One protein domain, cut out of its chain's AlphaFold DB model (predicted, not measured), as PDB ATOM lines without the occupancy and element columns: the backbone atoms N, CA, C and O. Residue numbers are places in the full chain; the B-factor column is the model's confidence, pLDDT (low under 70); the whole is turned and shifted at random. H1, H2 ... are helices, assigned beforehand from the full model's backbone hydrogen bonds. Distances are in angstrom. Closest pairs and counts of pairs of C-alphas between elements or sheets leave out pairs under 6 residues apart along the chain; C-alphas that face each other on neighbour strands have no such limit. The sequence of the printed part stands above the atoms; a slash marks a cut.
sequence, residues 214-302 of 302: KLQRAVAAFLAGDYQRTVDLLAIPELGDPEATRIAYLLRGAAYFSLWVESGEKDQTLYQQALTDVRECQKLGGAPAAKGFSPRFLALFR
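Overview. This is residues 214 to 302 of the 302 residues of an uncharacterized protein of Thermoanaerobaculum aquaticum (UniProt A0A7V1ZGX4). One long helix, H3, runs through the middle of the domain, with the small helical hairpin of H1 and H2 packed on one side of it and the helix H4 folded back along it on the other side. The short last helix H5 packs steeply on H4, on the side of H3 away from H1 and H2, after a long link with no named element. The printed part has 89 residues, with five named helices in the order H1, H2, H3, H4, H5 and no named strand; its class is all helix. The whole is compact, with a radius of gyration of the C-alphas of 11.8 A, and its outline is rounded, spanning 35 by 27 by 24 A.

Along the chain. H3, residues 242 to 262, is the longest helix, 30.2 A from C-alpha 242 at (40.580, 42.394, 62.302) to C-alpha 262 at (44.483, 37.826, 32.682). H4, residues 268 to 283, is 23.0 A long. H1, residues 214 to 223, begins with C-alpha 214 at (30.206, 42.001, 52.226) and is 14.5 A long. H2 is residues 227 to 233, 9.8 A. H5 is residues 295 to 301, 10.4 A, and ends with C-alpha 301 at (54.158, 36.560, 50.731).

Arrangement. H3 is the hub, touching H1, H2 and H4. H3 and H4 form a helical hairpin at a shallow tilt of 22 degrees, opposite ways; their closest C-alphas, those of Gly 253 and Ala 274, are 4.1 A apart. H2 touches H3 at residues 251 to 259 of H3 alone, closest at the C-alphas of Tyr 227 and Ala 255, 4.8 A. These two also form a helical hairpin, opposite ways at a tilt of 36 degrees, only just steep. H1 touches H3 with the closest C-alphas, Leu 215 and Ala 248, 6.6 A apart; they run the same way at a shallow tilt of 33 degrees, only just short of steep. H1 and H2 form a helical hairpin, opposite ways at a shallow tilt of 5 degrees, with the C-alphas of Ala 218 and Thr 230 closest at 4.8 A. H5 touches residues 275 to 282 of H4 alone, at a steep tilt of 60 degrees, the same way; the closest C-alphas are those of Val 278 and Phe 301, 6.6 A. H5 and H3 are close but not clearly touching, the C-alphas of Ala 254 and Phe 297 being closest at 6.6 A. H1 and H2 are apart from H4 and H5. Of the five pairs of helices that touch, three are at a shallow tilt and two at a steep tilt: the helix packing is part aligned, part crossed. In H1, H2, H3 and H4 every O i to N i+4 pair is within hydrogen-bond range; in H5 1 of 3 is, beside 3 of 4 O i to N i+3 pairs.

Size, cuts and confidence. The two C-alphas farthest apart, those of Gly 240 and Gly 264, are 35.2 A apart. The printed part has no cut and ends at residue 302, the chain's last. The link from H4 to H5, 11 residues, is long; H1 to H2 and H3 to H4 are tight, and H2 to H3 is short. The mean pLDDT of the printed part is 88.5, and residues 286 to 287 and 289 to 292 are under 70.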
ATOM      1  N   LYS A 214      29.303  41.497  53.264       84.62
ATOM      2  CA  LYS A 214      30.206  42.001  52.226       84.62
ATOM      3  C   LYS A 214      31.333  41.012  51.885       84.62
ATOM      4  O   LYS A 214      31.593  40.782  50.707       84.62
ATOM      5  N   LEU A 215      31.948  40.385  52.891       89.44
ATOM      6  CA  LEU A 215      32.998  39.380  52.710       89.44
ATOM      7  C   LEU A 215      32.445  38.093  52.093       89.44
ATOM      8  O   LEU A 215      33.053  37.544  51.179       89.44
ATOM      9  N   GLN A 216      31.262  37.644  52.526       88.25
ATOM     10  CA  GLN A 216      30.619  36.449  51.964       88.25
ATOM     11  C   GLN A 216      30.336  36.613  50.462       88.25
ATOM     12  O   GLN A 216      30.652  35.731  49.662       88.25
ATOM     13  N   ARG A 217      29.800  37.775  50.063       88.25
ATOM     14  CA  ARG A 217      29.548  38.106  48.650       88.25
ATOM     15  C   ARG A 217      30.843  38.170  47.835       88.25
ATOM     16  O   ARG A 217      30.862  37.701  46.699       88.25
ATOM     17  N   ALA A 218      31.919  38.711  48.408       90.00
ATOM     18  CA  ALA A 218      33.217  38.790  47.743       90.00
ATOM     19  C   ALA A 218      33.857  37.407  47.530       90.00
ATOM     20  O   ALA A 218      34.395  37.149  46.453       90.00
ATOM     21  N   VAL A 219      33.747  36.506  48.516       91.19
ATOM     22  CA  VAL A 219      34.194  35.106  48.402       91.19
ATOM     23  C   VAL A 219      33.422  34.382  47.303       91.19
ATOM     24  O   VAL A 219      34.034  33.723  46.465       91.19
ATOM     25  N   ALA A 220      32.095  34.538  47.258       88.56
ATOM     26  CA  ALA A 220      31.276  33.934  46.210       88.56
ATOM     27  C   ALA A 220      31.669  34.428  44.804       88.56
ATOM     28  O   ALA A 220      31.790  33.615  43.891       88.56
ATOM     29  N   ALA A 221      31.923  35.733  44.638       88.00
ATOM     30  CA  ALA A 221      32.402  36.300  43.374       88.00
ATOM     31  C   ALA A 221      33.785  35.751  42.978       88.00
ATOM     32  O   ALA A 221      33.981  35.342  41.836       88.00
ATOM     33  N   PHE A 222      34.709  35.640  43.938       91.81
ATOM     34  CA  PHE A 222      36.068  35.157  43.681       91.81
ATOM     35  C   PHE A 222      36.079  33.691  43.241       91.81
ATOM     36  O   PHE A 222      36.757  33.325  42.283       91.81
ATOM     37  N   LEU A 223      35.293  32.845  43.914       89.31
ATOM     38  CA  LEU A 223      35.157  31.429  43.563       89.31
ATOM     39  C   LEU A 223      34.442  31.218  42.221       89.31
ATOM     40  O   LEU A 223      34.663  30.196  41.575       89.31
ATOM     41  N   ALA A 224      33.621  32.177  41.790       89.50
ATOM     42  CA  ALA A 224      33.010  32.190  40.464       89.50
ATOM     43  C   ALA A 224      33.956  32.699  39.355       89.50
ATOM     44  O   ALA A 224      33.567  32.687  38.189       89.50
ATOM     45  N   GLY A 225      35.175  33.140  39.697       88.12
ATOM     46  CA  GLY A 225      36.136  33.729  38.757       88.12
ATOM     47  C   GLY A 225      35.852  35.190  38.392       88.12
ATOM     48  O   GLY A 225      36.503  35.736  37.511       88.12
ATOM     49  N   ASP A 226      34.897  35.846  39.056       93.38
ATOM     50  CA  ASP A 226      34.558  37.254  38.822       93.38
ATOM     51  C   ASP A 226      35.469  38.166  39.662       93.38
ATOM     52  O   ASP A 226      35.068  38.757  40.671       93.38
ATOM     53  N   TYR A 227      36.745  38.223  39.271       94.38
ATOM     54  CA  TYR A 227      37.786  38.917  40.031       94.38
ATOM     55  C   TYR A 227      37.564  40.431  40.100       94.38
ATOM     56  O   TYR A 227      37.819  41.033  41.144       94.38
ATOM     57  N   GLN A 228      37.035  41.045  39.036       95.12
ATOM     58  CA  GLN A 228      36.703  42.472  39.038       95.12
ATOM     59  C   GLN A 228      35.621  42.773  40.078       95.12
ATOM     60  O   GLN A 228      35.785  43.668  40.904       95.12
ATOM     61  N   ARG A 229      34.557  41.965  40.127       92.44
ATOM     62  CA  ARG A 229      33.509  42.133  41.136       92.44
ATOM     63  C   ARG A 229      34.012  41.884  42.551       92.44
ATOM     64  O   ARG A 229      33.547  42.551  43.473       92.44
ATOM     65  N   THR A 230      34.944  40.951  42.759       93.81
ATOM     66  CA  THR A 230      35.602  40.779  44.066       93.81
ATOM     67  C   THR A 230      36.335  42.049  44.490       93.81
ATOM     68  O   THR A 230      36.195  42.465  45.641       93.81
ATOM     69  N   VAL A 231      37.073  42.684  43.573       94.88
ATOM     70  CA  VAL A 231      37.750  43.964  43.824       94.88
ATOM     71  C   VAL A 231      36.741  45.062  44.159       94.88
ATOM     72  O   VAL A 231      36.898  45.729  45.180       94.88
ATOM     73  N   ASP A 232      35.676  45.199  43.369       93.06
ATOM     74  CA  ASP A 232      34.652  46.230  43.564       93.06
ATOM     75  C   ASP A 232      33.925  46.056  44.907       93.06
ATOM     76  O   ASP A 232      33.739  47.010  45.670       93.06
ATOM     77  N   LEU A 233      33.562  44.814  45.248       90.81
ATOM     78  CA  LEU A 233      32.943  44.475  46.530       90.81
ATOM     79  C   LEU A 233      33.870  44.758  47.711       90.81
ATOM     80  O   LEU A 233      33.374  45.060  48.793       90.81
ATOM     81  N   LEU A 234      35.187  44.682  47.523       94.00
ATOM     82  CA  LEU A 234      36.195  44.908  48.559       94.00
ATOM     83  C   LEU A 234      36.954  46.228  48.379       94.00
ATOM     84  O   LEU A 234      38.038  46.384  48.935       94.00
ATOM     85  N   ALA A 235      36.389  47.215  47.674       90.38
ATOM     86  CA  ALA A 235      37.027  48.524  47.485       90.38
ATOM     87  C   ALA A 235      37.457  49.175  48.819       90.38
ATOM     88  O   ALA A 235      38.515  49.793  48.902       90.38
ATOM     89  N   ILE A 236      36.670  48.942  49.877       88.38
ATOM     90  CA  ILE A 236      36.988  49.283  51.273       88.38
ATOM     91  C   ILE A 236      37.067  47.965  52.069       88.38
ATOM     92  O   ILE A 236      36.006  47.377  52.332       88.38
ATOM     93  N   PRO A 237      38.274  47.457  52.372       80.75
ATOM     94  CA  PRO A 237      38.499  46.141  52.970       80.75
ATOM     95  C   PRO A 237      38.422  46.153  54.504       80.75
ATOM     96  O   PRO A 237      38.425  45.086  55.108       80.75
ATOM     97  N   GLU A 238      38.323  47.319  55.147       85.94
ATOM     98  CA  GLU A 238      38.125  47.439  56.592       85.94
ATOM     99  C   GLU A 238      36.694  47.033  56.962       85.94
ATOM    100  O   GLU A 238      35.728  47.734  56.653       85.94
ATOM    101  N   LEU A 239      36.547  45.885  57.626       83.69
ATOM    102  CA  LEU A 239      35.242  45.288  57.935       83.69
ATOM    103  C   LEU A 239      34.878  45.328  59.427       83.69
ATOM    104  O   LEU A 239      33.954  44.639  59.852       83.69
ATOM    105  N   GLY A 240      35.592  46.120  60.231       75.88
ATOM    106  CA  GLY A 240      35.346  46.288  61.671       75.88
ATOM    107  C   GLY A 240      35.853  45.139  62.551       75.88
ATOM    108  O   GLY A 240      36.131  45.359  63.724       75.88
ATOM    109  N   ASP A 241      36.046  43.953  61.975       82.88
ATOM    110  CA  ASP A 241      36.723  42.811  62.590       82.88
ATOM    111  C   ASP A 241      38.138  42.641  61.986       82.88
ATOM    112  O   ASP A 241      38.267  42.626  60.751       82.88
ATOM    113  N   PRO A 242      39.211  42.545  62.800       84.50
ATOM    114  CA  PRO A 242      40.580  42.394  62.302       84.50
ATOM    115  C   PRO A 242      40.784  41.157  61.421       84.50
ATOM    116  O   PRO A 242      41.497  41.234  60.419       84.50
ATOM    117  N   GLU A 243      40.138  40.033  61.743       84.69
ATOM    118  CA  GLU A 243      40.261  38.799  60.965       84.69
ATOM    119  C   GLU A 243      39.515  38.899  59.626       84.69
ATOM    120  O   GLU A 243      40.095  38.620  58.574       84.69
ATOM    121  N   ALA A 244      38.276  39.387  59.624       86.25
ATOM    122  CA  ALA A 244      37.531  39.659  58.399       86.25
ATOM    123  C   ALA A 244      38.267  40.658  57.493       86.25
ATOM    124  O   ALA A 244      38.317  40.470  56.277       86.25
ATOM    125  N   THR A 245      38.881  41.688  58.081       89.88
ATOM    126  CA  THR A 245      39.692  42.681  57.361       89.88
ATOM    127  C   THR A 245      40.934  42.034  56.743       89.88
ATOM    128  O   THR A 245      41.225  42.244  55.566       89.88
ATOM    129  N   ARG A 246      41.631  41.165  57.485       90.06
ATOM    130  CA  ARG A 246      42.766  40.384  56.967       90.06
ATOM    131  C   ARG A 246      42.363  39.519  55.770       90.06
ATOM    132  O   ARG A 246      43.050  39.526  54.750       90.06
ATOM    133  N   ILE A 247      41.241  38.801  55.868       89.69
ATOM    134  CA  ILE A 247      40.727  37.955  54.777       89.69
ATOM    135  C   ILE A 247      40.300  38.811  53.574       89.69
ATOM    136  O   ILE A 247      40.541  38.414  52.435       89.69
ATOM    137  N   ALA A 248      39.719  39.992  53.799       92.38
ATOM    138  CA  ALA A 248      39.364  40.925  52.732       92.38
ATOM    139  C   ALA A 248      40.601  41.384  51.940       92.38
ATOM    140  O   ALA A 248      40.597  41.305  50.712       92.38
ATOM    141  N   TYR A 249      41.677  41.783  52.627       93.38
ATOM    142  CA  TYR A 249      42.951  42.128  51.990       93.38
ATOM    143  C   TYR A 249      43.535  40.953  51.198       93.38
ATOM    144  O   TYR A 249      43.889  41.104  50.030       93.38
ATOM    145  N   LEU A 250      43.561  39.756  51.786       92.75
ATOM    146  CA  LEU A 250      44.027  38.547  51.106       92.75
ATOM    147  C   LEU A 250      43.253  38.271  49.805       92.75
ATOM    148  O   LEU A 250      43.855  38.019  48.760       92.75
ATOM    149  N   LEU A 251      41.920  38.297  49.876       93.19
ATOM    150  CA  LEU A 251      41.047  37.953  48.757       93.19
ATOM    151  C   LEU A 251      41.119  38.999  47.640       93.19
ATOM    152  O   LEU A 251      41.176  38.645  46.463       93.19
ATOM    153  N   ARG A 252      41.163  40.282  48.006       94.81
ATOM    154  CA  ARG A 252      41.300  41.383  47.051       94.81
ATOM    155  C   ARG A 252      42.665  41.374  46.367       94.81
ATOM    156  O   ARG A 252      42.723  41.476  45.144       94.81
ATOM    157  N   GLY A 253      43.743  41.132  47.115       94.56
ATOM    158  CA  GLY A 253      45.082  40.983  46.548       94.56
ATOM    159  C   GLY A 253      45.172  39.815  45.562       94.56
ATOM    160  O   GLY A 253      45.764  39.950  44.490       94.56
ATOM    161  N   ALA A 254      44.526  38.687  45.875       94.38
ATOM    162  CA  ALA A 254      44.449  37.541  44.971       94.38
ATOM    163  C   ALA A 254      43.653  37.854  43.693       94.38
ATOM    164  O   ALA A 254      44.023  37.396  42.608       94.38
ATOM    165  N   ALA A 255      42.580  38.641  43.806       95.25
ATOM    166  CA  ALA A 255      41.779  39.077  42.666       95.25
ATOM    167  C   ALA A 255      42.575  40.023  41.751       95.25
ATOM    168  O   ALA A 255      42.655  39.768  40.551       95.25
ATOM    169  N   TYR A 256      43.264  41.027  42.307       96.88
ATOM    170  CA  TYR A 256      44.163  41.902  41.545       96.88
ATOM    171  C   TYR A 256      45.279  41.129  40.835       96.88
ATOM    172  O   TYR A 256      45.563  41.380  39.666       96.88
ATOM    173  N   PHE A 257      45.887  40.149  41.511       96.00
ATOM    174  CA  PHE A 257      46.901  39.300  40.891       96.00
ATOM    175  C   PHE A 257      46.330  38.472  39.734       96.00
ATOM    176  O   PHE A 257      46.977  38.330  38.699       96.00
ATOM    177  N   SER A 258      45.116  37.943  39.890       94.94
ATOM    178  CA  SER A 258      44.451  37.163  38.841       94.94
ATOM    179  C   SER A 258      44.123  38.039  37.627       94.94
ATOM    180  O   SER A 258      44.467  37.662  36.511       94.94
ATOM    181  N   LEU A 259      43.605  39.253  37.843       94.00
ATOM    182  CA  LEU A 259      43.373  40.242  36.780       94.00
ATOM    183  C   LEU A 259      44.675  40.652  36.068       94.00
ATOM    184  O   LEU A 259      44.706  40.803  34.848       94.00
ATOM    185  N   TRP A 260      45.783  40.795  36.805       96.56
ATOM    186  CA  TRP A 260      47.095  41.058  36.208       96.56
ATOM    187  C   TRP A 260      47.535  39.919  35.281       96.56
ATOM    188  O   TRP A 260      47.966  40.177  34.153       96.56
ATOM    189  N   VAL A 261      47.374  38.664  35.711       93.69
ATOM    190  CA  VAL A 261      47.659  37.490  34.873       93.69
ATOM    191  C   VAL A 261      46.742  37.458  33.643       93.69
ATOM    192  O   VAL A 261      47.231  37.234  32.537       93.69
ATOM    193  N   GLU A 262      45.447  37.753  33.795       91.88
ATOM    194  CA  GLU A 262      44.483  37.826  32.682       91.88
ATOM    195  C   GLU A 262      44.820  38.928  31.667       91.88
ATOM    196  O   GLU A 262      44.644  38.736  30.464       91.88
ATOM    197  N   SER A 263      45.399  40.047  32.117       89.69
ATOM    198  CA  SER A 263      45.904  41.115  31.237       89.69
ATOM    199  C   SER A 263      47.131  40.707  30.397       89.69
ATOM    200  O   SER A 263      47.629  41.492  29.582       89.69
ATOM    201  N   GLY A 264      47.649  39.490  30.596       91.31
ATOM    202  CA  GLY A 264      48.909  39.032  30.020       91.31
ATOM    203  C   GLY A 264      50.122  39.665  30.699       91.31
ATOM    204  O   GLY A 264      51.120  39.919  30.029       91.31
ATOM    205  N   GLU A 265      50.014  39.953  31.999       92.81
ATOM    206  CA  GLU A 265      51.075  40.529  32.836       92.81
ATOM    207  C   GLU A 265      51.508  41.950  32.414       92.81
ATOM    208  O   GLU A 265      52.623  42.388  32.699       92.81
ATOM    209  N   LYS A 266      50.621  42.697  31.741       89.06
ATOM    210  CA  LYS A 266      50.922  44.026  31.175       89.06
ATOM    211  C   LYS A 266      50.552  45.181  32.094       89.06
ATOM    212  O   LYS A 266      51.219  46.214  32.064       89.06
ATOM    213  N   ASP A 267      49.489  45.034  32.884       92.62
ATOM    214  CA  ASP A 267      49.023  46.110  33.756       92.62
ATOM    215  C   ASP A 267      49.740  46.080  35.108       92.62
ATOM    216  O   ASP A 267      49.309  45.452  36.078       92.62
ATOM    217  N   GLN A 268      50.857  46.798  35.175       93.69
ATOM    218  CA  GLN A 268      51.674  46.860  36.381       93.69
ATOM    219  C   GLN A 268      50.928  47.462  37.583       93.69
ATOM    220  O   GLN A 268      51.317  47.204  38.724       93.69
ATOM    221  N   THR A 269      49.848  48.216  37.361       94.75
ATOM    222  CA  THR A 269      49.036  48.796  38.436       94.75
ATOM    223  C   THR A 269      48.371  47.702  39.262       94.75
ATOM    224  O   THR A 269      48.480  47.717  40.488       94.75
ATOM    225  N   LEU A 270      47.774  46.705  38.599       94.25
ATOM    226  CA  LEU A 270      47.134  45.556  39.247       94.25
ATOM    227  C   LEU A 270      48.140  44.757  40.084       94.25
ATOM    228  O   LEU A 270      47.858  44.373  41.219       94.25
ATOM    229  N   TYR A 271      49.354  44.567  39.563       95.12
ATOM    230  CA  TYR A 271      50.418  43.886  40.297       95.12
ATOM    231  C   TYR A 271      50.848  44.658  41.557       95.12
ATOM    232  O   TYR A 271      51.014  44.068  42.626       95.12
ATOM    233  N   GLN A 272      50.988  45.986  41.473       95.75
ATOM    234  CA  GLN A 272      51.320  46.815  42.640       95.75
ATOM    235  C   GLN A 272      50.192  46.855  43.677       95.75
ATOM    236  O   GLN A 272      50.460  46.855  44.882       95.75
ATOM    237  N   GLN A 273      48.934  46.854  43.236       95.81
ATOM    238  CA  GLN A 273      47.776  46.752  44.126       95.81
ATOM    239  C   GLN A 273      47.746  45.401  44.850       95.81
ATOM    240  O   GLN A 273      47.605  45.376  46.072       95.81
ATOM    241  N   ALA A 274      48.006  44.297  44.140       95.19
ATOM    242  CA  ALA A 274      48.140  42.976  44.751       95.19
ATOM    243  C   ALA A 274      49.246  42.940  45.820       95.19
ATOM    244  O   ALA A 274      49.017  42.458  46.927       95.19
ATOM    245  N   LEU A 275      50.427  43.505  45.533       95.19
ATOM    246  CA  LEU A 275      51.520  43.608  46.510       95.19
ATOM    247  C   LEU A 275      51.150  44.445  47.739       95.19
ATOM    248  O   LEU A 275      51.569  44.129  48.852       95.19
ATOM    249  N   THR A 276      50.391  45.520  47.541       95.50
ATOM    250  CA  THR A 276      49.946  46.393  48.632       95.50
ATOM    251  C   THR A 276      49.013  45.629  49.568       95.50
ATOM    252  O   THR A 276      49.254  45.589  50.773       95.50
ATOM    253  N   ASP A 277      48.029  44.926  49.012       93.81
ATOM    254  CA  ASP A 277      47.083  44.109  49.776       93.81
ATOM    255  C   ASP A 277      47.754  42.928  50.495       93.81
ATOM    256  O   ASP A 277      47.404  42.611  51.631       93.81
ATOM    257  N   VAL A 278      48.774  42.312  49.886       93.00
ATOM    258  CA  VAL A 278      49.594  41.279  50.541       93.00
ATOM    259  C   VAL A 278      50.316  41.841  51.769       93.00
ATOM    260  O   VAL A 278      50.303  41.204  52.825       93.00
ATOM    261  N   ARG A 279      50.900  43.043  51.676       92.56
ATOM    262  CA  ARG A 279      51.577  43.693  52.813       92.56
ATOM    263  C   ARG A 279      50.604  44.033  53.938       92.56
ATOM    264  O   ARG A 279      50.924  43.791  55.099       92.56
ATOM    265  N   GLU A 280      49.427  44.568  53.617       92.50
ATOM    266  CA  GLU A 280      48.404  44.860  54.630       92.50
ATOM    267  C   GLU A 280      47.877  43.573  55.286       92.50
ATOM    268  O   GLU A 280      47.775  43.496  56.510       92.50
ATOM    269  N   CYS A 281      47.666  42.508  54.506       90.81
ATOM    270  CA  CYS A 281      47.331  41.188  55.042       90.81
ATOM    271  C   CYS A 281      48.419  40.653  55.992       90.81
ATOM    272  O   CYS A 281      48.101  40.086  57.040       90.81
ATOM    273  N   GLN A 282      49.703  40.823  55.655       89.44
ATOM    274  CA  GLN A 282      50.818  40.383  56.499       89.44
ATOM    275  C   GLN A 282      50.860  41.130  57.836       89.44
ATOM    276  O   GLN A 282      51.040  40.487  58.871       89.44
ATOM    277  N   LYS A 283      50.638  42.454  57.833       89.69
ATOM    278  CA  LYS A 283      50.586  43.273  59.059       89.69
ATOM    279  C   LYS A 283      49.512  42.802  60.044       89.69
ATOM    280  O   LYS A 283      49.694  42.953  61.247       89.69
ATOM    281  N   LEU A 284      48.423  42.221  59.540       86.25
ATOM    282  CA  LEU A 284      47.289  41.744  60.333       86.25
ATOM    283  C   LEU A 284      47.397  40.274  60.783       86.25
ATOM    284  O   LEU A 284      46.459  39.774  61.395       86.25
ATOM    285  N   GLY A 285      48.508  39.571  60.518       73.50
ATOM    286  CA  GLY A 285      48.752  38.248  61.117       73.50
ATOM    287  C   GLY A 285      48.994  37.071  60.165       73.50
ATOM    288  O   GLY A 285      48.650  35.943  60.502       73.50
ATOM    289  N   GLY A 286      49.647  37.287  59.018       65.69
ATOM    290  CA  GLY A 286      50.400  36.219  58.336       65.69
ATOM    291  C   GLY A 286      49.750  35.528  57.128       65.69
ATOM    292  O   GLY A 286      48.600  35.766  56.760       65.69
ATOM    293  N   ALA A 287      50.575  34.700  56.471       63.16
ATOM    294  CA  ALA A 287      50.344  34.107  55.154       63.16
ATOM    295  C   ALA A 287      49.176  33.096  55.127       63.16
ATOM    296  O   ALA A 287      48.957  32.370  56.099       63.16
ATOM    297  N   PRO A 288      48.434  33.011  54.010       71.62
ATOM    298  CA  PRO A 288      47.268  32.140  53.894       71.62
ATOM    299  C   PRO A 288      47.624  30.647  53.870       71.62
ATOM    300  O   PRO A 288      48.718  30.241  53.470       71.62
ATOM    301  N   ALA A 289      46.643  29.807  54.215       68.12
ATOM    302  CA  ALA A 289      46.719  28.375  53.958       68.12
ATOM    303  C   ALA A 289      46.820  28.117  52.443       68.12
ATOM    304  O   ALA A 289      46.056  28.667  51.654       68.12
ATOM    305  N   ALA A 290      47.750  27.251  52.026       63.50
ATOM    306  CA  ALA A 290      48.084  27.058  50.610       63.50
ATOM    307  C   ALA A 290      46.931  26.508  49.739       63.50
ATOM    308  O   ALA A 290      46.970  26.610  48.515       63.50
ATOM    309  N   LYS A 291      45.901  25.910  50.351       66.69
ATOM    310  CA  LYS A 291      44.738  25.360  49.646       66.69
ATOM    311  C   LYS A 291      43.753  26.490  49.320       66.69
ATOM    312  O   LYS A 291      43.042  26.944  50.206       66.69
ATOM    313  N   GLY A 292      43.707  26.915  48.056       69.06
ATOM    314  CA  GLY A 292      42.735  27.899  47.550       69.06
ATOM    315  C   GLY A 292      43.338  29.055  46.749       69.06
ATOM    316  O   GLY A 292      42.601  29.784  46.096       69.06
ATOM    317  N   PHE A 293      44.665  29.196  46.746       81.81
ATOM    318  CA  PHE A 293      45.368  30.270  46.044       81.81
ATOM    319  C   PHE A 293      46.450  29.715  45.118       81.81
ATOM    320  O   PHE A 293      47.023  28.654  45.375       81.81
ATOM    321  N   SER A 294      46.747  30.434  44.032       82.81
ATOM    322  CA  SER A 294      47.788  30.009  43.097       82.81
ATOM    323  C   SER A 294      49.172  30.052  43.769       82.81
ATOM    324  O   SER A 294      49.474  31.007  44.491       82.81
ATOM    325  N   PRO A 295      50.067  29.078  43.509       86.44
ATOM    326  CA  PRO A 295      51.426  29.107  44.054       86.44
ATOM    327  C   PRO A 295      52.200  30.382  43.690       86.44
ATOM    328  O   PRO A 295      53.030  30.841  44.470       86.44
ATOM    329  N   ARG A 296      51.905  30.972  42.520       90.12
ATOM    330  CA  ARG A 296      52.502  32.235  42.062       90.12
ATOM    331  C   ARG A 296      52.053  33.426  42.911       90.12
ATOM    332  O   ARG A 296      52.892  34.243  43.263       90.12
ATOM    333  N   PHE A 297      50.775  33.501  43.285       90.94
ATOM    334  CA  PHE A 297      50.287  34.534  44.202       90.94
ATOM    335  C   PHE A 297      50.863  34.352  45.611       90.94
ATOM    336  O   PHE A 297      51.327  35.304  46.228       90.94
ATOM    337  N   LEU A 298      50.911  33.110  46.103       89.62
ATOM    338  CA  LEU A 298      51.496  32.800  47.411       89.62
ATOM    339  C   LEU A 298      52.985  33.160  47.501       89.62
ATOM    340  O   LEU A 298      53.479  33.445  48.589       89.62
ATOM    341  N   ALA A 299      53.703  33.179  46.374       88.44
ATOM    342  CA  ALA A 299      55.091  33.623  46.329       88.44
ATOM    343  C   ALA A 299      55.261  35.113  46.675       88.44
ATOM    344  O   ALA A 299      56.346  35.490  47.100       88.44
ATOM    345  N   LEU A 300      54.211  35.938  46.565       89.56
ATOM    346  CA  LEU A 300      54.253  37.354  46.954       89.56
ATOM    347  C   LEU A 300      54.344  37.562  48.474       89.56
ATOM    348  O   LEU A 300      54.675  38.655  48.918       89.56
ATOM    349  N   PHE A 301      54.047  36.528  49.269       85.19
ATOM    350  CA  PHE A 301      54.158  36.560  50.731       85.19
ATOM    351  C   PHE A 301      55.573  36.234  51.241       85.19
ATOM    352  O   PHE A 301      55.758  36.155  52.458       85.19
ATOM    353  N   ARG A 302      56.533  35.987  50.342       79.31
ATOM    354  CA  ARG A 302      57.919  35.618  50.661       79.31
ATOM    355  C   ARG A 302      58.874  36.796  50.545       79.31
ATOM    356  O   ARG A 302      58.612  37.690  49.714       79.31
TER     357      ARG A 302